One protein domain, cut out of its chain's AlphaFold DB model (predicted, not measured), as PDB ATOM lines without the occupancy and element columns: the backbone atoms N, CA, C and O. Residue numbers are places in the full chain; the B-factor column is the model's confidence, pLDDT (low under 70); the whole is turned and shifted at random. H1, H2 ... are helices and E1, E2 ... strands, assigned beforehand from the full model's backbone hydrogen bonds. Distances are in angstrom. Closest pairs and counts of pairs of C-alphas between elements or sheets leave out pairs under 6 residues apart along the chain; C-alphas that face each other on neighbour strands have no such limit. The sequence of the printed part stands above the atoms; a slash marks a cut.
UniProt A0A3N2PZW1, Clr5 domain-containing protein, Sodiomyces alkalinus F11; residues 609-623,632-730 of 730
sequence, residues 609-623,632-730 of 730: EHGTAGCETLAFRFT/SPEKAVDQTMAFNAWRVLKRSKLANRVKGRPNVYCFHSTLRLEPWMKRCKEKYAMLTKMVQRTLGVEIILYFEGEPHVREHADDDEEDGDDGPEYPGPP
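This is residues 609 to 623 and 632 to 730 of the 730 residues of the protein "Clr5 domain-containing protein" of Sodiomyces alkalinus F11 (UniProt A0A3N2PZW1). A small three-stranded sheet has helix H3 packed along its E3 side, while H2 crosses H3 near one end of H3 and meets the sheet near E1. H1 lies close to H2 and H3, and a tail with no named element, residues 719 to 730, leads away from the body to the chain's last residue, its C-alphas 12 to 26 A from the mean of all C-alphas. The printed part has 114 residues, with H1, H2, E1, E2, H3, E3 and H4 in chain order; the mixed sheet runs E1, E2, E3. Its class is mixed, helices and strands; it is compact, with a radius of gyration of the C-alphas of 14.3 A and spans of 45 by 35 by 28 A.

H1, residues 615 to 623, begins at C-alpha 615 (17.899, -37.888, -43.133). H2, residues 637 to 651, is 21.1 A long. E1 is residues 655 to 657 and E2 residues 664 to 669, 16.0 A. H3, residues 680 to 695, is 21.2 A long; E3, residues 698 to 703, is 16.3 A. H4, residues 715 to 718, ends at C-alpha 718 (19.955, -51.993, -23.113).

E1 and E2 form an antiparallel hairpin, with N 656 and O 666 3.0 A apart. E2 and E3 are parallel, with N 667 and O 700 2.8 A apart. E2, H3, E3 form a strand-helix-strand unit, two parallel neighbour strands with a helix between, its crossover right-handed. H3 is on the sheet at a height of 7.2 A. H2 touches H3, which touches it with residues 690 to 695 alone, about perpendicular at 75 degrees; the closest C-alphas, of Ala 642 and Val 691, are 5.8 A apart. H2 only grazes the sheet with residues 646 to 650. H1 and H3 are near each other. H4 only just is on the sheet, with 5 pairs of C-alphas within 10 A, and only grazes it. In H1, H2 and H3 every O i to N i+4 pair is within hydrogen-bond range; H4 is too short for one.

The farthest C-alphas, of Trp 676 and Pro 730, are 44.8 A apart. Residues 624 to 631 are not printed, a gap of 14.4 A between C-alphas 623 and 632. The link from E3 to H4 is long. The pLDDT is under 70 in 39 residues, among them 715 to 730.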
ATOM      1  N   GLU A 609       7.088 -33.742 -42.547       91.69
ATOM      2  CA  GLU A 609       7.331 -34.233 -43.917       91.69
ATOM      3  C   GLU A 609       8.248 -35.470 -43.978       91.69
ATOM      4  O   GLU A 609       7.999 -36.399 -44.748       91.69
ATOM      5  N   HIS A 610       9.322 -35.502 -43.182       88.25
ATOM      6  CA  HIS A 610      10.368 -36.535 -43.255       88.25
ATOM      7  C   HIS A 610      10.485 -37.395 -41.986       88.25
ATOM      8  O   HIS A 610      11.300 -38.319 -41.933       88.25
ATOM      9  N   GLY A 611       9.692 -37.109 -40.951       88.12
ATOM     10  CA  GLY A 611       9.735 -37.808 -39.670       88.12
ATOM     11  C   GLY A 611      10.909 -37.394 -38.773       88.12
ATOM     12  O   GLY A 611      11.932 -36.861 -39.207       88.12
ATOM     13  N   THR A 612      10.794 -37.709 -37.481       84.12
ATOM     14  CA  THR A 612      11.794 -37.401 -36.436       84.12
ATOM     15  C   THR A 612      13.198 -37.957 -36.728       84.12
ATOM     16  O   THR A 612      14.181 -37.362 -36.287       84.12
ATOM     17  N   ALA A 613      13.288 -39.071 -37.462       81.19
ATOM     18  CA  ALA A 613      14.529 -39.773 -37.814       81.19
ATOM     19  C   ALA A 613      14.961 -39.587 -39.285       81.19
ATOM     20  O   ALA A 613      15.949 -40.185 -39.718       81.19
ATOM     21  N   GLY A 614      14.218 -38.790 -40.065       83.88
ATOM     22  CA  GLY A 614      14.503 -38.554 -41.478       83.88
ATOM     23  C   GLY A 614      15.899 -37.974 -41.695       83.88
ATOM     24  O   GLY A 614      16.381 -37.174 -40.892       83.88
ATOM     25  N   CYS A 615      16.555 -38.361 -42.789       82.06
ATOM     26  CA  CYS A 615      17.899 -37.888 -43.133       82.06
ATOM     27  C   CYS A 615      17.974 -36.351 -43.213       82.06
ATOM     28  O   CYS A 615      18.912 -35.750 -42.689       82.06
ATOM     29  N   GLU A 616      16.947 -35.718 -43.780       87.19
ATOM     30  CA  GLU A 616      16.784 -34.263 -43.849       87.19
ATOM     31  C   GLU A 616      16.588 -33.631 -42.459       87.19
ATOM     32  O   GLU A 616      17.308 -32.701 -42.092       87.19
ATOM     33  N   THR A 617      15.693 -34.187 -41.635       88.00
ATOM     34  CA  THR A 617      15.439 -33.754 -40.247       88.00
ATOM     35  C   THR A 617      16.693 -33.833 -39.377       88.00
ATOM     36  O   THR A 617      16.984 -32.922 -38.600       88.00
ATOM     37  N   LEU A 618      17.472 -34.910 -39.507       81.62
ATOM     38  CA  LEU A 618      18.722 -35.094 -38.771       81.62
ATOM     39  C   LEU A 618      19.830 -34.167 -39.285       81.62
ATOM     40  O   LEU A 618      20.581 -33.627 -38.475       81.62
ATOM     41  N   ALA A 619      19.909 -33.917 -40.595       84.50
ATOM     42  CA  ALA A 619      20.844 -32.944 -41.163       84.50
ATOM     43  C   ALA A 619      20.517 -31.496 -40.758       84.50
ATOM     44  O   ALA A 619      21.423 -30.690 -40.514       84.50
ATOM     45  N   PHE A 620      19.229 -31.184 -40.611       88.75
ATOM     46  CA  PHE A 620      18.752 -29.914 -40.085       88.75
ATOM     47  C   PHE A 620      19.076 -29.744 -38.594       88.75
ATOM     48  O   PHE A 620      19.704 -28.757 -38.214       88.75
ATOM     49  N   ARG A 621      18.769 -30.745 -37.758       83.56
ATOM     50  CA  ARG A 621      19.126 -30.753 -36.326       83.56
ATOM     51  C   ARG A 621      20.625 -30.694 -36.082       83.56
ATOM     52  O   ARG A 621      21.077 -29.991 -35.175       83.56
ATOM     53  N   PHE A 622      21.406 -31.384 -36.913       80.56
ATOM     54  CA  PHE A 622      22.858 -31.261 -36.922       80.56
ATOM     55  C   PHE A 622      23.260 -29.802 -37.181       80.56
ATOM     56  O   PHE A 622      24.026 -29.218 -36.417       80.56
ATOM     57  N   THR A 623      22.695 -29.198 -38.228       86.19
ATOM     58  CA  THR A 623      22.931 -27.801 -38.612       86.19
ATOM     59  C   THR A 623      22.556 -26.803 -37.508       86.19
ATOM     60  O   THR A 623      23.377 -25.946 -37.184       86.19
ATOM     61  N   SER A 632      28.105 -20.022 -29.044       73.62
ATOM     62  CA  SER A 632      28.012 -20.156 -27.582       73.62
ATOM     63  C   SER A 632      28.630 -21.449 -26.999       73.62
ATOM     64  O   SER A 632      27.967 -22.084 -26.186       73.62
ATOM     65  N   PRO A 633      29.891 -21.817 -27.315       64.50
ATOM     66  CA  PRO A 633      30.498 -23.136 -27.018       64.50
ATOM     67  C   PRO A 633      30.780 -23.455 -25.528       64.50
ATOM     68  O   PRO A 633      31.548 -24.370 -25.227       64.50
ATOM     69  N   GLU A 634      30.224 -22.674 -24.600       62.75
ATOM     70  CA  GLU A 634      30.431 -22.771 -23.146       62.75
ATOM     71  C   GLU A 634      29.114 -22.599 -22.352       62.75
ATOM     72  O   GLU A 634      29.140 -22.389 -21.138       62.75
ATOM     73  N   LYS A 635      27.938 -22.625 -23.003       60.25
ATOM     74  CA  LYS A 635      26.653 -22.325 -22.339       60.25
ATOM     75  C   LYS A 635      25.886 -23.598 -21.991       60.25
ATOM     76  O   LYS A 635      25.822 -24.534 -22.774       60.25
ATOM     77  N   ALA A 636      25.146 -23.578 -20.878       52.16
ATOM     78  CA  ALA A 636      24.278 -24.688 -20.451       52.16
ATOM     79  C   ALA A 636      23.222 -25.129 -21.499       52.16
ATOM     80  O   ALA A 636      22.691 -26.233 -21.421       52.16
ATOM     81  N   VAL A 637      22.948 -24.304 -22.519       55.44
ATOM     82  CA  VAL A 637      22.121 -24.676 -23.683       55.44
ATOM     83  C   VAL A 637      22.703 -25.891 -24.428       55.44
ATOM     84  O   VAL A 637      21.937 -26.725 -24.917       55.44
ATOM     85  N   ASP A 638      24.031 -26.049 -24.435       63.00
ATOM     86  CA  ASP A 638      24.734 -27.199 -25.011       63.00
ATOM     87  C   ASP A 638      24.358 -28.513 -24.307       63.00
ATOM     88  O   ASP A 638      24.295 -29.558 -24.955       63.00
ATOM     89  N   GLN A 639      24.038 -28.475 -23.005       68.38
ATOM     90  CA  GLN A 639      23.572 -29.646 -22.253       68.38
ATOM     91  C   GLN A 639      22.177 -30.074 -22.715       68.38
ATOM     92  O   GLN A 639      21.977 -31.224 -23.109       68.38
ATOM     93  N   THR A 640      21.233 -29.133 -22.768       72.31
ATOM     94  CA  THR A 640      19.868 -29.375 -23.259       72.31
ATOM     95  C   THR A 640      19.853 -29.856 -24.715       72.31
ATOM     96  O   THR A 640      19.085 -30.759 -25.059       72.31
ATOM     97  N   MET A 641      20.696 -29.288 -25.588       70.75
ATOM     98  CA  MET A 641      20.774 -29.706 -26.992       70.75
ATOM     99  C   MET A 641      21.473 -31.055 -27.176       70.75
ATOM    100  O   MET A 641      20.936 -31.897 -27.898       70.75
ATOM    101  N   ALA A 642      22.597 -31.315 -26.495       73.25
ATOM    102  CA  ALA A 642      23.240 -32.633 -26.511       73.25
ATOM    103  C   ALA A 642      22.271 -33.725 -26.040       73.25
ATOM    104  O   ALA A 642      22.141 -34.756 -26.697       73.25
ATOM    105  N   PHE A 643      21.542 -33.473 -24.948       77.81
ATOM    106  CA  PHE A 643      20.592 -34.428 -24.390       77.81
ATOM    107  C   PHE A 643      19.400 -34.690 -25.318       77.81
ATOM    108  O   PHE A 643      19.009 -35.837 -25.524       77.81
ATOM    109  N   ASN A 644      18.818 -33.648 -25.922       75.62
ATOM    110  CA  ASN A 644      17.708 -33.830 -26.857       75.62
ATOM    111  C   ASN A 644      18.145 -34.526 -28.155       75.62
ATOM    112  O   ASN A 644      17.417 -35.394 -28.640       75.62
ATOM    113  N   ALA A 645      19.338 -34.225 -28.678       74.94
ATOM    114  CA  ALA A 645      19.913 -34.959 -29.803       74.94
ATOM    115  C   ALA A 645      20.143 -36.439 -29.443       74.94
ATOM    116  O   ALA A 645      19.699 -37.324 -30.172       74.94
ATOM    117  N   TRP A 646      20.749 -36.715 -28.285       80.62
ATOM    118  CA  TRP A 646      20.981 -38.068 -27.773       80.62
ATOM    119  C   TRP A 646      19.683 -38.876 -27.620       80.62
ATOM    120  O   TRP A 646      19.558 -39.978 -28.161       80.62
ATOM    121  N   ARG A 647      18.671 -38.283 -26.976       82.56
ATOM    122  CA  ARG A 647      17.325 -38.852 -26.806       82.56
ATOM    123  C   ARG A 647      16.669 -39.195 -28.147       82.56
ATOM    124  O   ARG A 647      16.001 -40.223 -28.236       82.56
ATOM    125  N   VAL A 648      16.841 -38.364 -29.182       78.69
ATOM    126  CA  VAL A 648      16.365 -38.668 -30.544       78.69
ATOM    127  C   VAL A 648      17.108 -39.876 -31.118       78.69
ATOM    128  O   VAL A 648      16.454 -40.816 -31.562       78.69
ATOM    129  N   LEU A 649      18.443 -39.900 -31.057       81.62
ATOM    130  CA  LEU A 649      19.245 -40.994 -31.620       81.62
ATOM    131  C   LEU A 649      18.915 -42.359 -30.997       81.62
ATOM    132  O   LEU A 649      18.699 -43.318 -31.740       81.62
ATOM    133  N   LYS A 650      18.799 -42.446 -29.663       82.31
ATOM    134  CA  LYS A 650      18.380 -43.681 -28.972       82.31
ATOM    135  C   LYS A 650      16.949 -44.086 -29.343       82.31
ATOM    136  O   LYS A 650      16.735 -45.209 -29.789       82.31
ATOM    137  N   ARG A 651      15.970 -43.172 -29.260       82.88
ATOM    138  CA  ARG A 651      14.556 -43.475 -29.592       82.88
ATOM    139  C   ARG A 651      14.324 -43.855 -31.055       82.88
ATOM    140  O   ARG A 651      13.321 -44.487 -31.358       82.88
ATOM    141  N   SER A 652      15.214 -43.458 -31.962       81.56
ATOM    142  CA  SER A 652      15.165 -43.826 -33.382       81.56
ATOM    143  C   SER A 652      15.993 -45.074 -33.734       81.56
ATOM    144  O   SER A 652      16.126 -45.369 -34.917       81.56
ATOM    145  N   LYS A 653      16.560 -45.788 -32.744       83.12
ATOM    146  CA  LYS A 653      17.507 -46.912 -32.930       83.12
ATOM    147  C   LYS A 653      18.686 -46.580 -33.864       83.12
ATOM    148  O   LYS A 653      19.143 -47.402 -34.653       83.12
ATOM    149  N   LEU A 654      19.176 -45.340 -33.766       82.88
ATOM    150  CA  LEU A 654      20.337 -44.843 -34.511       82.88
ATOM    151  C   LEU A 654      21.610 -44.783 -33.659       82.88
ATOM    152  O   LEU A 654      22.664 -44.463 -34.195       82.88
ATOM    153  N   ALA A 655      21.530 -45.050 -32.353       85.81
ATOM    154  CA  ALA A 655      22.674 -45.126 -31.445       85.81
ATOM    155  C   ALA A 655      22.625 -46.443 -30.657       85.81
ATOM    156  O   ALA A 655      21.918 -46.538 -29.657       85.81
ATOM    157  N   ASN A 656      23.385 -47.438 -31.118       87.06
ATOM    158  CA  ASN A 656      23.344 -48.818 -30.621       87.06
ATOM    159  C   ASN A 656      24.580 -49.093 -29.744       87.06
ATOM    160  O   ASN A 656      25.707 -48.858 -30.201       87.06
ATOM    161  N   ARG A 657      24.412 -49.554 -28.494       88.12
ATOM    162  CA  ARG A 657      25.539 -49.754 -27.556       88.12
ATOM    163  C   ARG A 657      26.511 -50.820 -28.064       88.12
ATOM    164  O   ARG A 657      26.107 -51.829 -28.637       88.12
ATOM    165  N   VAL A 658      27.811 -50.606 -27.866       87.62
ATOM    166  CA  VAL A 658      28.865 -51.555 -28.259       87.62
ATOM    167  C   VAL A 658      28.980 -52.666 -27.217       87.62
ATOM    168  O   VAL A 658      29.138 -52.394 -26.024       87.62
ATOM    169  N   LYS A 659      28.948 -53.926 -27.666       85.50
ATOM    170  CA  LYS A 659      29.029 -55.097 -26.783       85.50
ATOM    171  C   LYS A 659      30.308 -55.049 -25.937       85.50
ATOM    172  O   LYS A 659      31.403 -54.841 -26.460       85.50
ATOM    173  N   GLY A 660      30.169 -55.195 -24.620       82.81
ATOM    174  CA  GLY A 660      31.293 -55.174 -23.677       82.81
ATOM    175  C   GLY A 660      31.997 -53.821 -23.467       82.81
ATOM    176  O   GLY A 660      33.025 -53.794 -22.791       82.81
ATOM    177  N   ARG A 661      31.486 -52.695 -23.999       82.81
ATOM    178  CA  ARG A 661      31.996 -51.343 -23.686       82.81
ATOM    179  C   ARG A 661      30.864 -50.427 -23.176       82.81
ATOM    180  O   ARG A 661      30.150 -49.855 -24.001       82.81
ATOM    181  N   PRO A 662      30.693 -50.246 -21.848       78.31
ATOM    182  CA  PRO A 662      29.726 -49.281 -21.319       78.31
ATOM    183  C   PRO A 662      30.074 -47.857 -21.778       78.31
ATOM    184  O   PRO A 662      31.244 -47.537 -21.986       78.31
ATOM    185  N   ASN A 663      29.053 -47.012 -21.943       84.31
ATOM    186  CA  ASN A 663      29.149 -45.640 -22.466       84.31
ATOM    187  C   ASN A 663      29.751 -45.497 -23.880       84.31
ATOM    188  O   ASN A 663      30.108 -44.389 -24.276       84.31
ATOM    189  N   VAL A 664      29.831 -46.575 -24.671       87.31
ATOM    190  CA  VAL A 664      30.292 -46.534 -26.069       87.31
ATOM    191  C   VAL A 664      29.181 -46.997 -27.000       87.31
ATOM    192  O   VAL A 664      28.646 -48.091 -26.838       87.31
ATOM    193  N   TYR A 665      28.852 -46.184 -28.002       88.38
ATOM    194  CA  TYR A 665      27.753 -46.448 -28.932       88.38
ATOM    195  C   TYR A 665      28.182 -46.232 -30.380       88.38
ATOM    196  O   TYR A 665      28.933 -45.308 -30.698       88.38
ATOM    197  N   CYS A 666      27.655 -47.056 -31.279       87.19
ATOM    198  CA  CYS A 666      27.739 -46.823 -32.712       87.19
ATOM    199  C   CYS A 666      26.566 -45.942 -33.149       87.19
ATOM    200  O   CYS A 666      25.415 -46.364 -33.046       87.19
ATOM    201  N   PHE A 667      26.849 -44.751 -33.680       84.81
ATOM    202  CA  PHE A 667      25.858 -43.983 -34.427       84.81
ATOM    203  C   PHE A 667      25.757 -44.538 -35.848       84.81
ATOM    204  O   PHE A 667      26.740 -44.503 -36.588       84.81
ATOM    205  N   HIS A 668      24.584 -45.033 -36.233       81.75
ATOM    206  CA  HIS A 668      24.281 -45.490 -37.589       81.75
ATOM    207  C   HIS A 668      23.551 -44.372 -38.339       81.75
ATOM    208  O   HIS A 668      22.404 -44.041 -38.044       81.75
ATOM    209  N   SER A 669      24.234 -43.747 -39.297       74.81
ATOM    210  CA  SER A 669      23.683 -42.619 -40.049       74.81
ATOM    211  C   SER A 669      22.646 -43.052 -41.089       74.81
ATOM    212  O   SER A 669      22.954 -43.858 -41.962       74.81
ATOM    213  N   THR A 670      21.460 -42.430 -41.081       73.00
ATOM    214  CA  THR A 670      20.438 -42.582 -42.142       73.00
ATOM    215  C   THR A 670      20.798 -41.863 -43.451       73.00
ATOM    216  O   THR A 670      20.033 -41.890 -44.416       73.00
ATOM    217  N   LEU A 671      21.954 -41.194 -43.507       71.75
ATOM    218  CA  LEU A 671      22.447 -40.510 -44.698       71.75
ATOM    219  C   LEU A 671      23.192 -41.503 -45.598       71.75
ATOM    220  O   LEU A 671      24.347 -41.851 -45.338       71.75
ATOM    221  N   ARG A 672      22.531 -41.886 -46.696       67.31
ATOM    222  CA  ARG A 672      23.100 -42.603 -47.850       67.31
ATOM    223  C   ARG A 672      24.251 -41.793 -48.457       67.31
ATOM    224  O   ARG A 672      24.014 -40.928 -49.298       67.31
ATOM    225  N   LEU A 673      25.485 -42.020 -48.007       64.38
ATOM    226  CA  LEU A 673      26.660 -41.258 -48.436       64.38
ATOM    227  C   LEU A 673      27.800 -42.179 -48.851       64.38
ATOM    228  O   LEU A 673      28.250 -43.013 -48.067       64.38
ATOM    229  N   GLU A 674      28.349 -41.936 -50.036       61.38
ATOM    230  CA  GLU A 674      29.602 -42.556 -50.460       61.38
ATOM    231  C   GLU A 674      30.781 -42.074 -49.593       61.38
ATOM    232  O   GLU A 674      30.780 -40.914 -49.164       61.38
ATOM    233  N   PRO A 675      31.801 -42.911 -49.311       57.44
ATOM    234  CA  PRO A 675      32.922 -42.566 -48.430       57.44
ATOM    235  C   PRO A 675      33.604 -41.213 -48.699       57.44
ATOM    236  O   PRO A 675      33.943 -40.522 -47.740       57.44
ATOM    237  N   TRP A 676      33.743 -40.819 -49.968       56.34
ATOM    238  CA  TRP A 676      34.393 -39.576 -50.428       56.34
ATOM    239  C   TRP A 676      33.464 -38.345 -50.471       56.34
ATOM    240  O   TRP A 676      33.890 -37.241 -50.783       56.34
ATOM    241  N   MET A 677      32.173 -38.491 -50.157       63.41
ATOM    242  CA  MET A 677      31.236 -37.354 -50.097       63.41
ATOM    243  C   MET A 677      31.125 -36.756 -48.681       63.41
ATOM    244  O   MET A 677      30.416 -35.766 -48.466       63.41
ATOM    245  N   LYS A 678      31.816 -37.354 -47.701       64.56
ATOM    246  CA  LYS A 678      31.555 -37.240 -46.256       64.56
ATOM    247  C   LYS A 678      32.245 -36.050 -45.569       64.56
ATOM    248  O   LYS A 678      32.905 -36.217 -44.543       64.56
ATOM    249  N   ARG A 679      31.951 -34.822 -46.033       67.56
ATOM    250  CA  ARG A 679      32.207 -33.549 -45.301       67.56
ATOM    251  C   ARG A 679      31.725 -33.616 -43.842       67.56
ATOM    252  O   ARG A 679      32.274 -32.964 -42.955       67.56
ATOM    253  N   CYS A 680      30.694 -34.419 -43.585       63.09
ATOM    254  CA  CYS A 680      30.185 -34.736 -42.260       63.09
ATOM    255  C   CYS A 680      31.245 -35.253 -41.271       63.09
ATOM    256  O   CYS A 680      31.094 -34.952 -40.094       63.09
ATOM    257  N   LYS A 681      32.308 -35.968 -41.673       71.12
ATOM    258  CA  LYS A 681      33.232 -36.611 -40.712       71.12
ATOM    259  C   LYS A 681      33.881 -35.622 -39.738       71.12
ATOM    260  O   LYS A 681      33.828 -35.854 -38.534       71.12
ATOM    261  N   GLU A 682      34.386 -34.485 -40.216       68.31
ATOM    262  CA  GLU A 682      34.947 -33.439 -39.344       68.31
ATOM    263  C   GLU A 682      33.882 -32.791 -38.445       68.31
ATOM    264  O   GLU A 682      34.084 -32.617 -37.242       68.31
ATOM    265  N   LYS A 683      32.719 -32.457 -39.021       66.88
ATOM    266  CA  LYS A 683      31.644 -31.765 -38.296       66.88
ATOM    267  C   LYS A 683      31.032 -32.663 -37.218       66.88
ATOM    268  O   LYS A 683      30.821 -32.228 -36.088       66.88
ATOM    269  N   TYR A 684      30.790 -33.933 -37.531       70.75
ATOM    270  CA  TYR A 684      30.324 -34.915 -36.560       70.75
ATOM    271  C   TYR A 684      31.410 -35.235 -35.527       70.75
ATOM    272  O   TYR A 684      31.056 -35.400 -34.371       70.75
ATOM    273  N   ALA A 685      32.706 -35.225 -35.864       72.94
ATOM    274  CA  ALA A 685      33.774 -35.371 -34.866       72.94
ATOM    275  C   ALA A 685      33.816 -34.219 -33.838       72.94
ATOM    276  O   ALA A 685      34.297 -34.409 -32.721       72.94
ATOM    277  N   MET A 686      33.299 -33.032 -34.175       70.44
ATOM    278  CA  MET A 686      33.031 -31.968 -33.199       70.44
ATOM    279  C   MET A 686      31.788 -32.287 -32.350       70.44
ATOM    280  O   MET A 686      31.844 -32.178 -31.125       70.44
ATOM    281  N   LEU A 687      30.689 -32.735 -32.970       69.25
ATOM    282  CA  LEU A 687      29.455 -33.085 -32.252       69.25
ATOM    283  C   LEU A 687      29.650 -34.270 -31.288       69.25
ATOM    284  O   LEU A 687      29.148 -34.230 -30.168       69.25
ATOM    285  N   THR A 688      30.406 -35.301 -31.669       76.94
ATOM    286  CA  THR A 688      30.700 -36.439 -30.784       76.94
ATOM    287  C   THR A 688      31.611 -36.035 -29.632       76.94
ATOM    288  O   THR A 688      31.360 -36.463 -28.513       76.94
ATOM    289  N   LYS A 689      32.585 -35.134 -29.840       77.00
ATOM    290  CA  LYS A 689      33.360 -34.523 -28.740       77.00
ATOM    291  C   LYS A 689      32.481 -33.703 -27.791       77.00
ATOM    292  O   LYS A 689      32.711 -33.735 -26.587       77.00
ATOM    293  N   MET A 690      31.478 -32.988 -28.307       73.56
ATOM    294  CA  MET A 690      30.497 -32.268 -27.486       73.56
ATOM    295  C   MET A 690      29.671 -33.248 -26.640       73.56
ATOM    296  O   MET A 690      29.629 -33.114 -25.424       73.56
ATOM    297  N   VAL A 691      29.092 -34.287 -27.254       75.62
ATOM    298  CA  VAL A 691      28.329 -35.325 -26.536       75.62
ATOM    299  C   VAL A 691      29.198 -36.077 -25.519       75.62
ATOM    300  O   VAL A 691      28.754 -36.301 -24.397       75.62
ATOM    301  N   GLN A 692      30.452 -36.388 -25.849       83.62
ATOM    302  CA  GLN A 692      31.388 -37.055 -24.941       83.62
ATOM    303  C   GLN A 692      31.734 -36.194 -23.719       83.62
ATOM    304  O   GLN A 692      31.785 -36.712 -22.609       83.62
ATOM    305  N   ARG A 693      31.932 -34.880 -23.896       79.00
ATOM    306  CA  ARG A 693      32.155 -33.936 -22.782       79.00
ATOM    307  C   ARG A 693      30.916 -33.756 -21.905       79.00
ATOM    308  O   ARG A 693      31.048 -33.615 -20.697       79.00
ATOM    309  N   THR A 694      29.739 -33.731 -22.524       76.19
ATOM    310  CA  THR A 694      28.483 -33.339 -21.873       76.19
ATOM    311  C   THR A 694      27.740 -34.503 -21.221       76.19
ATOM    312  O   THR A 694      27.141 -34.317 -20.168       76.19
ATOM    313  N   LEU A 695      27.768 -35.690 -21.835       80.31
ATOM    314  CA  LEU A 695      27.066 -36.895 -21.371       80.31
ATOM    315  C   LEU A 695      28.025 -38.032 -20.973       80.31
ATOM    316  O   LEU A 695      27.575 -39.065 -20.498       80.31
ATOM    317  N   GLY A 696      29.340 -37.899 -21.188       82.56
ATOM    318  CA  GLY A 696      30.308 -38.975 -20.924       82.56
ATOM    319  C   GLY A 696      30.302 -40.119 -21.952       82.56
ATOM    320  O   GLY A 696      30.964 -41.131 -21.736       82.56
ATOM    321  N   VAL A 697      29.571 -39.971 -23.065       85.38
ATOM    322  CA  VAL A 697      29.333 -41.034 -24.058       85.38
ATOM    323  C   VAL A 697      30.290 -40.938 -25.257       85.38
ATOM    324  O   VAL A 697      30.330 -39.929 -25.959       85.38
ATOM    325  N   GLU A 698      31.032 -42.013 -25.539       87.38
ATOM    326  CA  GLU A 698      31.856 -42.173 -26.747       87.38
ATOM    327  C   GLU A 698      30.964 -42.606 -27.928       87.38
ATOM    328  O   GLU A 698      30.426 -43.715 -27.937       87.38
ATOM    329  N   ILE A 699      30.815 -41.751 -28.945       84.88
ATOM    330  CA  ILE A 699      30.071 -42.085 -30.172       84.88
ATOM    331  C   ILE A 699      31.040 -42.414 -31.310       84.88
ATOM    332  O   ILE A 699      31.769 -41.545 -31.796       84.88
ATOM    333  N   ILE A 700      30.982 -43.658 -31.785       84.50
ATOM    334  CA  ILE A 700      31.662 -44.129 -32.994       84.50
ATOM    335  C   ILE A 700      30.723 -43.913 -34.187       84.50
ATOM    336  O   ILE A 700      29.609 -44.432 -34.218       84.50
ATOM    337  N   LEU A 701      31.161 -43.131 -35.170       79.94
ATOM    338  CA  LEU A 701      30.358 -42.769 -36.338       79.94
ATOM    339  C   LEU A 701      30.442 -43.853 -37.417       79.94
ATOM    340  O   LEU A 701      31.526 -44.112 -37.936       79.94
ATOM    341  N   TYR A 702      29.297 -44.409 -37.809       77.50
ATOM    342  CA  TYR A 702      29.159 -45.273 -38.977       77.50
ATOM    343  C   TYR A 702      28.202 -44.655 -39.995       77.50
ATOM    344  O   TYR A 702      27.122 -44.160 -39.670       77.50
ATOM    345  N   PHE A 703      28.615 -44.710 -41.255       72.44
ATOM    346  CA  PHE A 703      27.828 -44.288 -42.404       72.44
ATOM    347  C   PHE A 703      27.586 -45.495 -43.304       72.44
ATOM    348  O   PHE A 703      28.431 -46.389 -43.379       72.44
ATOM    349  N   GLU A 704      26.459 -45.504 -44.010       62.91
ATOM    350  CA  GLU A 704      26.152 -46.555 -44.978       62.91
ATOM    351  C   GLU A 704      27.303 -46.709 -46.000       62.91
ATOM    352  O   GLU A 704      27.987 -45.738 -46.350       62.91
ATOM    353  N   GLY A 705      27.583 -47.954 -46.396       61.44
ATOM    354  CA  GLY A 705      28.723 -48.313 -47.249       61.44
ATOM    355  C   GLY A 705      30.076 -48.502 -46.538       61.44
ATOM    356  O   GLY A 705      31.010 -48.984 -47.171       61.44
ATOM    357  N   GLU A 706      30.219 -48.178 -45.246       66.62
ATOM    358  CA  GLU A 706      31.448 -48.475 -44.481       66.62
ATOM    359  C   GLU A 706      31.350 -49.831 -43.744       66.62
ATOM    360  O   GLU A 706      30.289 -50.161 -43.208       66.62
ATOM    361  N   PRO A 707      32.426 -50.644 -43.695       67.25
ATOM    362  CA  PRO A 707      32.384 -51.972 -43.084       67.25
ATOM    363  C   PRO A 707      32.186 -51.884 -41.564       67.25
ATOM    364  O   PRO A 707      33.037 -51.374 -40.832       67.25
ATOM    365  N   HIS A 708      31.063 -52.412 -41.074       76.06
ATOM    366  CA  HIS A 708      30.737 -52.424 -39.650       76.06
ATOM    367  C   HIS A 708      31.366 -53.642 -38.951       76.06
ATOM    368  O   HIS A 708      30.907 -54.768 -39.108       76.06
ATOM    369  N   VAL A 709      32.428 -53.410 -38.170       75.88
ATOM    370  CA  VAL A 709      33.251 -54.457 -37.516       75.88
ATOM    371  C   VAL A 709      33.031 -54.491 -35.991       75.88
ATOM    372  O   VAL A 709      33.939 -54.794 -35.218       75.88
ATOM    373  N   ARG A 710      31.841 -54.099 -35.521       81.44
ATOM    374  CA  ARG A 710      31.468 -54.105 -34.095       81.44
ATOM    375  C   ARG A 710      30.207 -54.927 -33.875       81.44
ATOM    376  O   ARG A 710      29.287 -54.872 -34.685       81.44
ATOM    377  N   GLU A 711      30.170 -55.640 -32.759       82.94
ATOM    378  CA  GLU A 711      28.951 -56.246 -32.227       82.94
ATOM    379  C   GLU A 711      28.227 -55.238 -31.329       82.94
ATOM    380  O   GLU A 711      28.862 -54.450 -30.613       82.94
ATOM    381  N   HIS A 712      26.898 -55.268 -31.364       84.88
ATOM    382  CA  HIS A 712      26.056 -54.504 -30.450       84.88
ATOM    383  C   HIS A 712      25.680 -55.341 -29.224       84.88
ATOM    384  O   HIS A 712      25.756 -56.573 -29.248       84.88
ATOM    385  N   ALA A 713      25.301 -54.657 -28.149       79.31
ATOM    386  CA  ALA A 713      24.479 -55.273 -27.117       79.31
ATOM    387  C   ALA A 713      23.114 -55.655 -27.716       79.31
ATOM    388  O   ALA A 713      22.635 -54.989 -28.637       79.31
ATOM    389  N   ASP A 714      22.515 -56.727 -27.210       70.44
ATOM    390  CA  ASP A 714      21.157 -57.125 -27.579       70.44
ATOM    391  C   ASP A 714      20.141 -56.189 -26.879       70.44
ATOM    392  O   ASP A 714      20.458 -55.636 -25.824       70.44
ATOM    393  N   ASP A 715      18.946 -55.973 -27.452       59.19
ATOM    394  CA  ASP A 715      17.952 -55.003 -26.928       59.19
ATOM    395  C   ASP A 715      17.657 -55.229 -25.425       59.19
ATOM    396  O   ASP A 715      17.647 -54.277 -24.645       59.19
ATOM    397  N   ASP A 716      17.523 -56.495 -25.005       53.09
ATOM    398  CA  ASP A 716      17.272 -56.902 -23.611       53.09
ATOM    399  C   ASP A 716      18.408 -56.519 -22.632       53.09
ATOM    400  O   ASP A 716      18.193 -56.465 -21.421       53.09
ATOM    401  N   GLU A 717      19.628 -56.252 -23.122       52.62
ATOM    402  CA  GLU A 717      20.719 -55.716 -22.297       52.62
ATOM    403  C   GLU A 717      20.680 -54.176 -22.202       52.62
ATOM    404  O   GLU A 717      21.313 -53.611 -21.302       52.62
ATOM    405  N   GLU A 718      20.033 -53.464 -23.135       52.03
ATOM    406  CA  GLU A 718      19.955 -51.993 -23.113       52.03
ATOM    407  C   GLU A 718      18.912 -51.474 -22.109       52.03
ATOM    408  O   GLU A 718      19.179 -50.470 -21.452       52.03
ATOM    409  N   ASP A 719      17.780 -52.165 -21.934       47.00
ATOM    410  CA  ASP A 719      16.649 -51.722 -21.090       47.00
ATOM    411  C   ASP A 719      16.949 -51.672 -19.571       47.00
ATOM    412  O   ASP A 719      16.142 -51.173 -18.787       47.00
ATOM    413  N   GLY A 720      18.113 -52.167 -19.129       47.38
ATOM    414  CA  GLY A 720      18.582 -52.066 -17.739       47.38
ATOM    415  C   GLY A 720      19.422 -50.819 -17.419       47.38
ATOM    416  O   GLY A 720      19.856 -50.667 -16.279       47.38
ATOM    417  N   ASP A 721      19.699 -49.969 -18.412       49.34
ATOM    418  CA  ASP A 721      20.645 -48.849 -18.338       49.34
ATOM    419  C   ASP A 721      20.067 -47.630 -19.081       49.34
ATOM    420  O   ASP A 721      20.370 -47.379 -20.253       49.34
ATOM    421  N   ASP A 722      19.189 -46.886 -18.390       50.66
ATOM    422  CA  ASP A 722      18.640 -45.595 -18.833       50.66
ATOM    423  C   ASP A 722      19.787 -44.571 -18.954       50.66
ATOM    424  O   ASP A 722      20.123 -43.826 -18.030       50.66
ATOM    425  N   GLY A 723      20.448 -44.609 -20.115       54.03
ATOM    426  CA  GLY A 723      21.711 -43.925 -20.366       54.03
ATOM    427  C   GLY A 723      21.674 -42.432 -20.024       54.03
ATOM    428  O   GLY A 723      20.684 -41.744 -20.283       54.03
ATOM    429  N   PRO A 724      22.822 -41.924 -19.552       54.28
ATOM    430  CA  PRO A 724      22.980 -40.960 -18.460       54.28
ATOM    431  C   PRO A 724      21.812 -39.986 -18.300       54.28
ATOM    432  O   PRO A 724      21.655 -39.095 -19.132       54.28
ATOM    433  N   GLU A 725      21.037 -40.123 -17.216       51.25
ATOM    434  CA  GLU A 725      19.934 -39.211 -16.881       51.25
ATOM    435  C   GLU A 725      20.357 -37.734 -16.912       51.25
ATOM    436  O   GLU A 725      21.463 -37.368 -16.516       51.25
ATOM    437  N   TYR A 726      19.446 -36.861 -17.351       45.00
ATOM    438  CA  TYR A 726      19.682 -35.418 -17.377       45.00
ATOM    439  C   TYR A 726      19.687 -34.855 -15.945       45.00
ATOM    440  O   TYR A 726      18.613 -34.805 -15.333       45.00
ATOM    441  N   PRO A 727      20.823 -34.369 -15.405       46.00
ATOM    442  CA  PRO A 727      20.790 -33.615 -14.163       46.00
ATOM    443  C   PRO A 727      20.012 -32.322 -14.422       46.00
ATOM    444  O   PRO A 727      20.379 -31.520 -15.283       46.00
ATOM    445  N   GLY A 728      18.902 -32.136 -13.704       40.22
ATOM    446  CA  GLY A 728      18.108 -30.911 -13.796       40.22
ATOM    447  C   GLY A 728      18.958 -29.665 -13.501       40.22
ATOM    448  O   GLY A 728      19.946 -29.766 -12.769       40.22
ATOM    449  N   PRO A 729      18.601 -28.490 -14.054       34.91
ATOM    450  CA  PRO A 729      19.283 -27.254 -13.690       34.91
ATOM    451  C   PRO A 729      19.152 -27.005 -12.173       34.91
ATOM    452  O   PRO A 729      18.089 -27.305 -11.618       34.91
ATOM    453  N   PRO A 730      20.207 -26.488 -11.515       39.41
ATOM    454  CA  PRO A 730      20.197 -26.171 -10.086       39.41
ATOM    455  C   PRO A 730      19.320 -24.954  -9.746       39.41
ATOM    456  O   PRO A 730      19.177 -24.061 -10.614       39.41
TER     457      PRO A 730